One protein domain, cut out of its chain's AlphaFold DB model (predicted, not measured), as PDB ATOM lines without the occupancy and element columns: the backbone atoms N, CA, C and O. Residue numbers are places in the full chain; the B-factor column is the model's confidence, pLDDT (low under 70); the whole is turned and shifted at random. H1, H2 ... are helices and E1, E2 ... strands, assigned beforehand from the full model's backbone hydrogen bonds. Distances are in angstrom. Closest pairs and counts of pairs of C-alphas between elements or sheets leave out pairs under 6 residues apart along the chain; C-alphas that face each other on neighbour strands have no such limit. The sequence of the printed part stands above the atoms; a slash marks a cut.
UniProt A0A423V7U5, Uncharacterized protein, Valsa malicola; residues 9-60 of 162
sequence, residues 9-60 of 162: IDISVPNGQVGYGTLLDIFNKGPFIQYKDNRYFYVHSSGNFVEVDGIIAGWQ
ATOM      1  N   ILE A   9       2.889 -21.094  32.890       89.56
ATOM      2  CA  ILE A   9       2.312 -20.338  31.773       89.56
ATOM      3  C   ILE A   9       3.402 -19.474  31.143       89.56
ATOM      4  O   ILE A   9       3.856 -18.511  31.751       89.56
ATOM      5  N   ASP A  10       3.736 -19.758  29.888       88.12
ATOM      6  CA  ASP A  10       4.622 -18.920  29.079       88.12
ATOM      7  C   ASP A  10       3.819 -17.864  28.300       88.12
ATOM      8  O   ASP A  10       2.942 -18.198  27.495       88.12
ATOM      9  N   ILE A  11       4.140 -16.582  28.484       89.00
ATOM     10  CA  ILE A  11       3.504 -15.461  27.780       89.00
ATOM     11  C   ILE A  11       4.541 -14.739  26.925       89.00
ATOM     12  O   ILE A  11       5.464 -14.107  27.437       89.00
ATOM     13  N   SER A  12       4.351 -14.769  25.605       88.81
ATOM     14  CA  SER A  12       5.191 -14.009  24.682       88.81
ATOM     15  C   SER A  12       4.606 -12.625  24.384       88.81
ATOM     16  O   SER A  12       3.437 -12.511  24.014       88.81
ATOM     17  N   VAL A  13       5.412 -11.569  24.526       88.88
ATOM     18  CA  VAL A  13       5.014 -10.160  24.332       88.88
ATOM     19  C   VAL A  13       6.044  -9.398  23.484       88.88
ATOM     20  O   VAL A  13       7.193  -9.834  23.388       88.88
ATOM     21  N   PRO A  14       5.686  -8.262  22.846       89.69
ATOM     22  CA  PRO A  14       6.663  -7.469  22.102       89.69
ATOM     23  C   PRO A  14       7.784  -6.971  23.020       89.69
ATOM     24  O   PRO A  14       7.581  -6.777  24.218       89.69
ATOM     25  N   ASN A  15       8.962  -6.698  22.461       90.00
ATOM     26  CA  ASN A  15      10.000  -6.008  23.223       90.00
ATOM     27  C   ASN A  15       9.606  -4.539  23.498       90.00
ATOM     28  O   ASN A  15       8.807  -3.950  22.769       90.00
ATOM     29  N   GLY A  16      10.215  -3.932  24.516       89.69
ATOM     30  CA  GLY A  16      10.064  -2.518  24.853       89.69
ATOM     31  C   GLY A  16       9.028  -2.232  25.940       89.69
ATOM     32  O   GLY A  16       8.403  -3.132  26.504       89.69
ATOM     33  N   GLN A  17       8.857  -0.945  26.247       90.25
ATOM     34  CA  GLN A  17       8.060  -0.471  27.385       90.25
ATOM     35  C   GLN A  17       6.579  -0.877  27.294       90.25
ATOM     36  O   GLN A  17       5.992  -1.302  28.284       90.25
ATOM     37  N   VAL A  18       5.995  -0.813  26.094       88.56
ATOM     38  CA  VAL A  18       4.577  -1.140  25.839       88.56
ATOM     39  C   VAL A  18       4.333  -2.659  25.716       88.56
ATOM     40  O   VAL A  18       3.193  -3.106  25.661       88.56
ATOM     41  N   GLY A  19       5.392  -3.473  25.688       89.69
ATOM     42  CA  GLY A  19       5.304  -4.934  25.662       89.69
ATOM     43  C   GLY A  19       5.848  -5.540  26.951       89.69
ATOM     44  O   GLY A  19       5.162  -5.562  27.971       89.69
ATOM     45  N   TYR A  20       7.096  -6.006  26.919       92.44
ATOM     46  CA  TYR A  20       7.749  -6.642  28.065       92.44
ATOM     47  C   TYR A  20       7.790  -5.755  29.318       92.44
ATOM     48  O   TYR A  20       7.563  -6.252  30.416       92.44
ATOM     49  N   GLY A  21       7.978  -4.438  29.169       93.31
ATOM     50  CA  GLY A  21       7.904  -3.504  30.301       93.31
ATOM     51  C   GLY A  21       6.533  -3.513  30.987       93.31
ATOM     52  O   GLY A  21       6.449  -3.650  32.203       93.31
ATOM     53  N   THR A  22       5.456  -3.481  30.201       94.81
ATOM     54  CA  THR A  22       4.079  -3.556  30.714       94.81
ATOM     55  C   THR A  22       3.802  -4.900  31.391       94.81
ATOM     56  O   THR A  22       3.140  -4.942  32.426       94.81
ATOM     57  N   LEU A  23       4.333  -6.003  30.850       93.31
ATOM     58  CA  LEU A  23       4.207  -7.321  31.476       93.31
ATOM     59  C   LEU A  23       4.886  -7.361  32.853       93.31
ATOM     60  O   LEU A  23       4.301  -7.859  33.813       93.31
ATOM     61  N   LEU A  24       6.085  -6.784  32.973       92.38
ATOM     62  CA  LEU A  24       6.775  -6.665  34.259       92.38
ATOM     63  C   LEU A  24       5.990  -5.793  35.247       92.38
ATOM     64  O   LEU A  24       5.857  -6.166  36.411       92.38
ATOM     65  N   ASP A  25       5.416  -4.677  34.795       94.25
ATOM     66  CA  ASP A  25       4.569  -3.819  35.634       94.25
ATOM     67  C   ASP A  25       3.324  -4.549  36.156       94.25
ATOM     68  O   ASP A  25       2.875  -4.278  37.273       94.25
ATOM     69  N   ILE A  26       2.766  -5.476  35.370       92.81
ATOM     70  CA  ILE A  26       1.667  -6.355  35.790       92.81
ATOM     71  C   ILE A  26       2.163  -7.353  36.842       92.81
ATOM     72  O   ILE A  26       1.550  -7.472  37.901       92.81
ATOM     73  N   PHE A  27       3.284  -8.032  36.589       93.19
ATOM     74  CA  PHE A  27       3.860  -9.017  37.514       93.19
ATOM     75  C   PHE A  27       4.356  -8.419  38.836       93.19
ATOM     76  O   PHE A  27       4.506  -9.144  39.818       93.19
ATOM     77  N   ASN A  28       4.596  -7.109  38.883       91.31
ATOM     78  CA  ASN A  28       4.962  -6.384  40.099       91.31
ATOM     79  C   ASN A  28       3.748  -5.961  40.950       91.31
ATOM     80  O   ASN A  28       3.922  -5.308  41.979       91.31
ATOM     81  N   LYS A  29       2.523  -6.302  40.537       91.44
ATOM     82  CA  LYS A  29       1.282  -5.986  41.255       91.44
ATOM     83  C   LYS A  29       0.562  -7.266  41.678       91.44
ATOM     84  O   LYS A  29       0.691  -8.314  41.050       91.44
ATOM     85  N   GLY A  30      -0.254  -7.162  42.728       88.19
ATOM     86  CA  GLY A  30      -1.168  -8.243  43.100       88.19
ATOM     87  C   GLY A  30      -2.092  -8.606  41.923       88.19
ATOM     88  O   GLY A  30      -2.528  -7.700  41.208       88.19
ATOM     89  N   PRO A  31      -2.397  -9.898  41.697       90.62
ATOM     90  CA  PRO A  31      -2.186 -11.037  42.599       90.62
ATOM     91  C   PRO A  31      -0.843 -11.778  42.431       90.62
ATOM     92  O   PRO A  31      -0.685 -12.863  42.993       90.62
ATOM     93  N   PHE A  32       0.108 -11.246  41.659       93.81
ATOM     94  CA  PHE A  32       1.382 -11.921  41.425       93.81
ATOM     95  C   PHE A  32       2.332 -11.772  42.617       93.81
ATOM     96  O   PHE A  32       2.389 -10.729  43.270       93.81
ATOM     97  N   ILE A  33       3.101 -12.825  42.884       93.25
ATOM     98  CA  ILE A  33       4.171 -12.855  43.879       93.25
ATOM     99  C   ILE A  33       5.488 -13.247  43.213       93.25
ATOM    100  O   ILE A  33       5.511 -13.994  42.234       93.25
ATOM    101  N   GLN A  34       6.595 -12.751  43.757       92.62
ATOM    102  CA  GLN A  34       7.936 -13.094  43.299       92.62
ATOM    103  C   GLN A  34       8.599 -14.059  44.272       92.62
ATOM    104  O   GLN A  34       8.619 -13.806  45.477       92.62
ATOM    105  N   TYR A  35       9.207 -15.118  43.748       90.25
ATOM    106  CA  TYR A  35      10.135 -15.950  44.504       90.25
ATOM    107  C   TYR A  35      11.384 -16.192  43.659       90.25
ATOM    108  O   TYR A  35      11.318 -16.832  42.613       90.25
ATOM    109  N   LYS A  36      12.525 -15.662  44.122       90.06
ATOM    110  CA  LYS A  36      13.760 -15.556  43.326       90.06
ATOM    111  C   LYS A  36      13.484 -14.809  42.011       90.06
ATOM    112  O   LYS A  36      12.898 -13.728  42.044       90.06
ATOM    113  N   ASP A  37      13.879 -15.379  40.880       87.75
ATOM    114  CA  ASP A  37      13.706 -14.777  39.556       87.75
ATOM    115  C   ASP A  37      12.341 -15.096  38.923       87.75
ATOM    116  O   ASP A  37      12.002 -14.538  37.882       87.75
ATOM    117  N   ASN A  38      11.526 -15.928  39.580       91.25
ATOM    118  CA  ASN A  38      10.275 -16.439  39.034       91.25
ATOM    119  C   ASN A  38       9.055 -15.693  39.592       91.25
ATOM    120  O   ASN A  38       9.055 -15.192  40.729       91.25
ATOM    121  N   ARG A  39       7.987 -15.637  38.789       94.12
ATOM    122  CA  ARG A  39       6.702 -15.022  39.146       94.12
ATOM    123  C   ARG A  39       5.632 -16.091  39.276       94.12
ATOM    124  O   ARG A  39       5.579 -17.022  38.483       94.12
ATOM    125  N   TYR A  40       4.756 -15.927  40.258       94.19
ATOM    126  CA  TYR A  40       3.687 -16.874  40.541       94.19
ATOM    127  C   TYR A  40       2.376 -16.151  40.813       94.19
ATOM    128  O   TYR A  40       2.380 -15.031  41.317       94.19
ATOM    129  N   PHE A  41       1.248 -16.811  40.571       93.06
ATOM    130  CA  PHE A  41      -0.033 -16.418  41.161       93.06
ATOM    131  C   PHE A  41      -0.714 -17.623  41.803       93.06
ATOM    132  O   PHE A  41      -0.510 -18.770  41.397       93.06
ATOM    133  N   TYR A  42      -1.505 -17.359  42.840       90.62
ATOM    134  CA  TYR A  42      -2.241 -18.393  43.556       90.62
ATOM    135  C   TYR A  42      -3.593 -18.656  42.894       90.62
ATOM    136  O   TYR A  42      -4.413 -17.750  42.730       90.62
ATOM    137  N   VAL A  43      -3.849 -19.914  42.546       88.50
ATOM    138  CA  VAL A  43      -5.132 -20.360  42.003       88.50
ATOM    139  C   VAL A  43      -5.972 -20.929  43.142       88.50
ATOM    140  O   VAL A  43      -5.855 -22.103  43.490       88.50
ATOM    141  N   HIS A  44      -6.854 -20.103  43.713       86.88
ATOM    142  CA  HIS A  44      -7.685 -20.471  44.871       86.88
ATOM    143  C   HIS A  44      -8.462 -21.781  44.690       86.88
ATOM    144  O   HIS A  44      -8.550 -22.572  45.623       86.88
ATOM    145  N   SER A  45      -9.011 -22.031  43.498       86.44
ATOM    146  CA  SER A  45      -9.820 -23.227  43.235       86.44
ATOM    147  C   SER A  45      -9.020 -24.529  43.258       86.44
ATOM    148  O   SER A  45      -9.602 -25.583  43.488       86.44
ATOM    149  N   SER A  46      -7.713 -24.476  42.987       85.88
ATOM    150  CA  SER A  46      -6.838 -25.655  42.979       85.88
ATOM    151  C   SER A  46      -5.872 -25.695  44.161       85.88
ATOM    152  O   SER A  46      -5.232 -26.719  44.378       85.88
ATOM    153  N   GLY A  47      -5.756 -24.603  44.920       89.19
ATOM    154  CA  GLY A  47      -4.832 -24.491  46.040       89.19
ATOM    155  C   GLY A  47      -3.357 -24.430  45.635       89.19
ATOM    156  O   GLY A  47      -2.497 -24.609  46.493       89.19
ATOM    157  N   ASN A  48      -3.056 -24.184  44.356       90.06
ATOM    158  CA  ASN A  48      -1.701 -24.248  43.812       90.06
ATOM    159  C   ASN A  48      -1.173 -22.874  43.395       90.06
ATOM    160  O   ASN A  48      -1.929 -22.002  42.959       90.06
ATOM    161  N   PHE A  49       0.147 -22.720  43.465       91.50
ATOM    162  CA  PHE A  49       0.856 -21.649  42.773       91.50
ATOM    163  C   PHE A  49       1.179 -22.091  41.350       91.50
ATOM    164  O   PHE A  49       1.657 -23.206  41.142       91.50
ATOM    165  N   VAL A  50       0.917 -21.212  40.389       92.50
ATOM    166  CA  VAL A  50       1.260 -21.411  38.977       92.50
ATOM    167  C   VAL A  50       2.361 -20.429  38.618       92.50
ATOM    168  O   VAL A  50       2.209 -19.231  38.869       92.50
ATOM    169  N   GLU A  51       3.464 -20.945  38.077       94.31
ATOM    170  CA  GLU A  51       4.563 -20.125  37.556       94.31
ATOM    171  C   GLU A  51       4.113 -19.412  36.280       94.31
ATOM    172  O   GLU A  51       3.387 -19.988  35.467       94.31
ATOM    173  N   VAL A  52       4.508 -18.156  36.108       93.50
ATOM    174  CA  VAL A  52       4.206 -17.385  34.902       93.50
ATOM    175  C   VAL A  52       5.474 -16.721  34.411       93.50
ATOM    176  O   VAL A  52       6.040 -15.865  35.092       93.50
ATOM    177  N   ASP A  53       5.855 -17.069  33.192       91.25
ATOM    178  CA  ASP A  53       7.063 -16.582  32.555       91.25
ATOM    179  C   ASP A  53       6.730 -15.614  31.427       91.25
ATOM    180  O   ASP A  53       5.868 -15.847  30.576       91.25
ATOM    181  N   GLY A  54       7.431 -14.483  31.428       90.44
ATOM    182  CA  GLY A  54       7.378 -13.504  30.356       90.44
ATOM    183  C   GLY A  54       8.507 -13.730  29.363       90.44
ATOM    184  O   GLY A  54       9.668 -13.837  29.751       90.44
ATOM    185  N   ILE A  55       8.188 -13.728  28.071       90.12
ATOM    186  CA  ILE A  55       9.153 -14.006  27.005       90.12
ATOM    187  C   ILE A  55       9.058 -12.931  25.927       90.12
ATOM    188  O   ILE A  55       7.976 -12.578  25.460       90.12
ATOM    189  N   ILE A  56      10.198 -12.410  25.483       89.94
ATOM    190  CA  ILE A  56      10.231 -11.447  24.381       89.94
ATOM    191  C   ILE A  56       9.983 -12.190  23.059       89.94
ATOM    192  O   ILE A  56      10.730 -13.094  22.688       89.94
ATOM    193  N   ALA A  57       8.940 -11.802  22.328       86.56
ATOM    194  CA  ALA A  57       8.622 -12.369  21.021       86.56
ATOM    195  C   ALA A  57       9.748 -12.111  20.010       86.56
ATOM    196  O   ALA A  57      10.275 -10.999  19.918       86.56
ATOM    197  N   GLY A  58      10.102 -13.127  19.221       82.31
ATOM    198  CA  GLY A  58      11.229 -13.058  18.286       82.31
ATOM    199  C   GLY A  58      12.612 -13.154  18.940       82.31
ATOM    200  O   GLY A  58      13.609 -13.040  18.229       82.31
ATOM    201  N   TRP A  59      12.701 -13.330  20.263       83.88
ATOM    202  CA  TRP A  59      13.969 -13.575  20.945       83.88
ATOM    203  C   TRP A  59      14.262 -15.078  21.020       83.88
ATOM    204  O   TRP A  59      13.392 -15.882  21.356       83.88
ATOM    205  N   GLN A  60      15.505 -15.460  20.712       83.25
ATOM    206  CA  GLN A  60      15.918 -16.860  20.561       83.25
ATOM    207  C   GLN A  60      15.014 -17.620  19.570       83.25
ATOM    208  O   GLN A  60      14.812 -17.170  18.446       83.25
TER     209      GLN A  60
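AT A GLANCE: This is residues 9 to 60 of the 162 residues of an uncharacterized protein of Valsa malicola (UniProt A0A423V7U5). A strongly twisted sheet has helix H1 over one face, making two layers; long E4 is its spine, pairing with E3 over residues 48 to 52 and E1 over 52 to 56. The printed part has 52 residues with E1, H1, E2, E3 and E4 in that order, class mixed; the sheet, E1 E4 E3 E2, is mixed. It is only just compact, close to loose, with radius of gyration of the C-alphas 11.8 A and spans of 34 by 21 by 20 A.

HOW THE PARTS SIT: E1, residues 9 to 13, is parallel to E4, residues 48 to 56, with N 11 and O 53 2.8 A apart. H1, residues 17 to 27, is on the sheet; its closest C-alphas to E4 are Tyr 20 and Ile 56, 6.5 A. In H1, 5 of 7 O i to N i+4 pairs are within hydrogen-bond range. E2, residues 32 to 35, and E3, residues 38 to 43, form an antiparallel hairpin, with N 33 and O 40 2.8 A apart. E3 and E4 form another, with N 52 and O 39 2.8 A apart; E2, E3 and E4 are a meander, each strand the antiparallel neighbour of the one before. E1, H1 and E2 are a split strand-helix-strand unit, E4 and E3 between its strands, with a right-handed crossover.

IN THESE COORDINATES: E1 begins at C-alpha 9 (2.312, -20.338, 31.773) and is 12.9 A long, H1 13.9 A, E2 10.1 A and E3 16.2 A. E4, 26.1 A, ends at C-alpha 56 (10.231, -11.447, 24.381).

THE WHOLE: The C-alphas farthest apart, of Ser 45 and Gln 60, are 34.9 A apart. The four links are tight, the printed part has no cut, and no printed residue is under pLDDT 70.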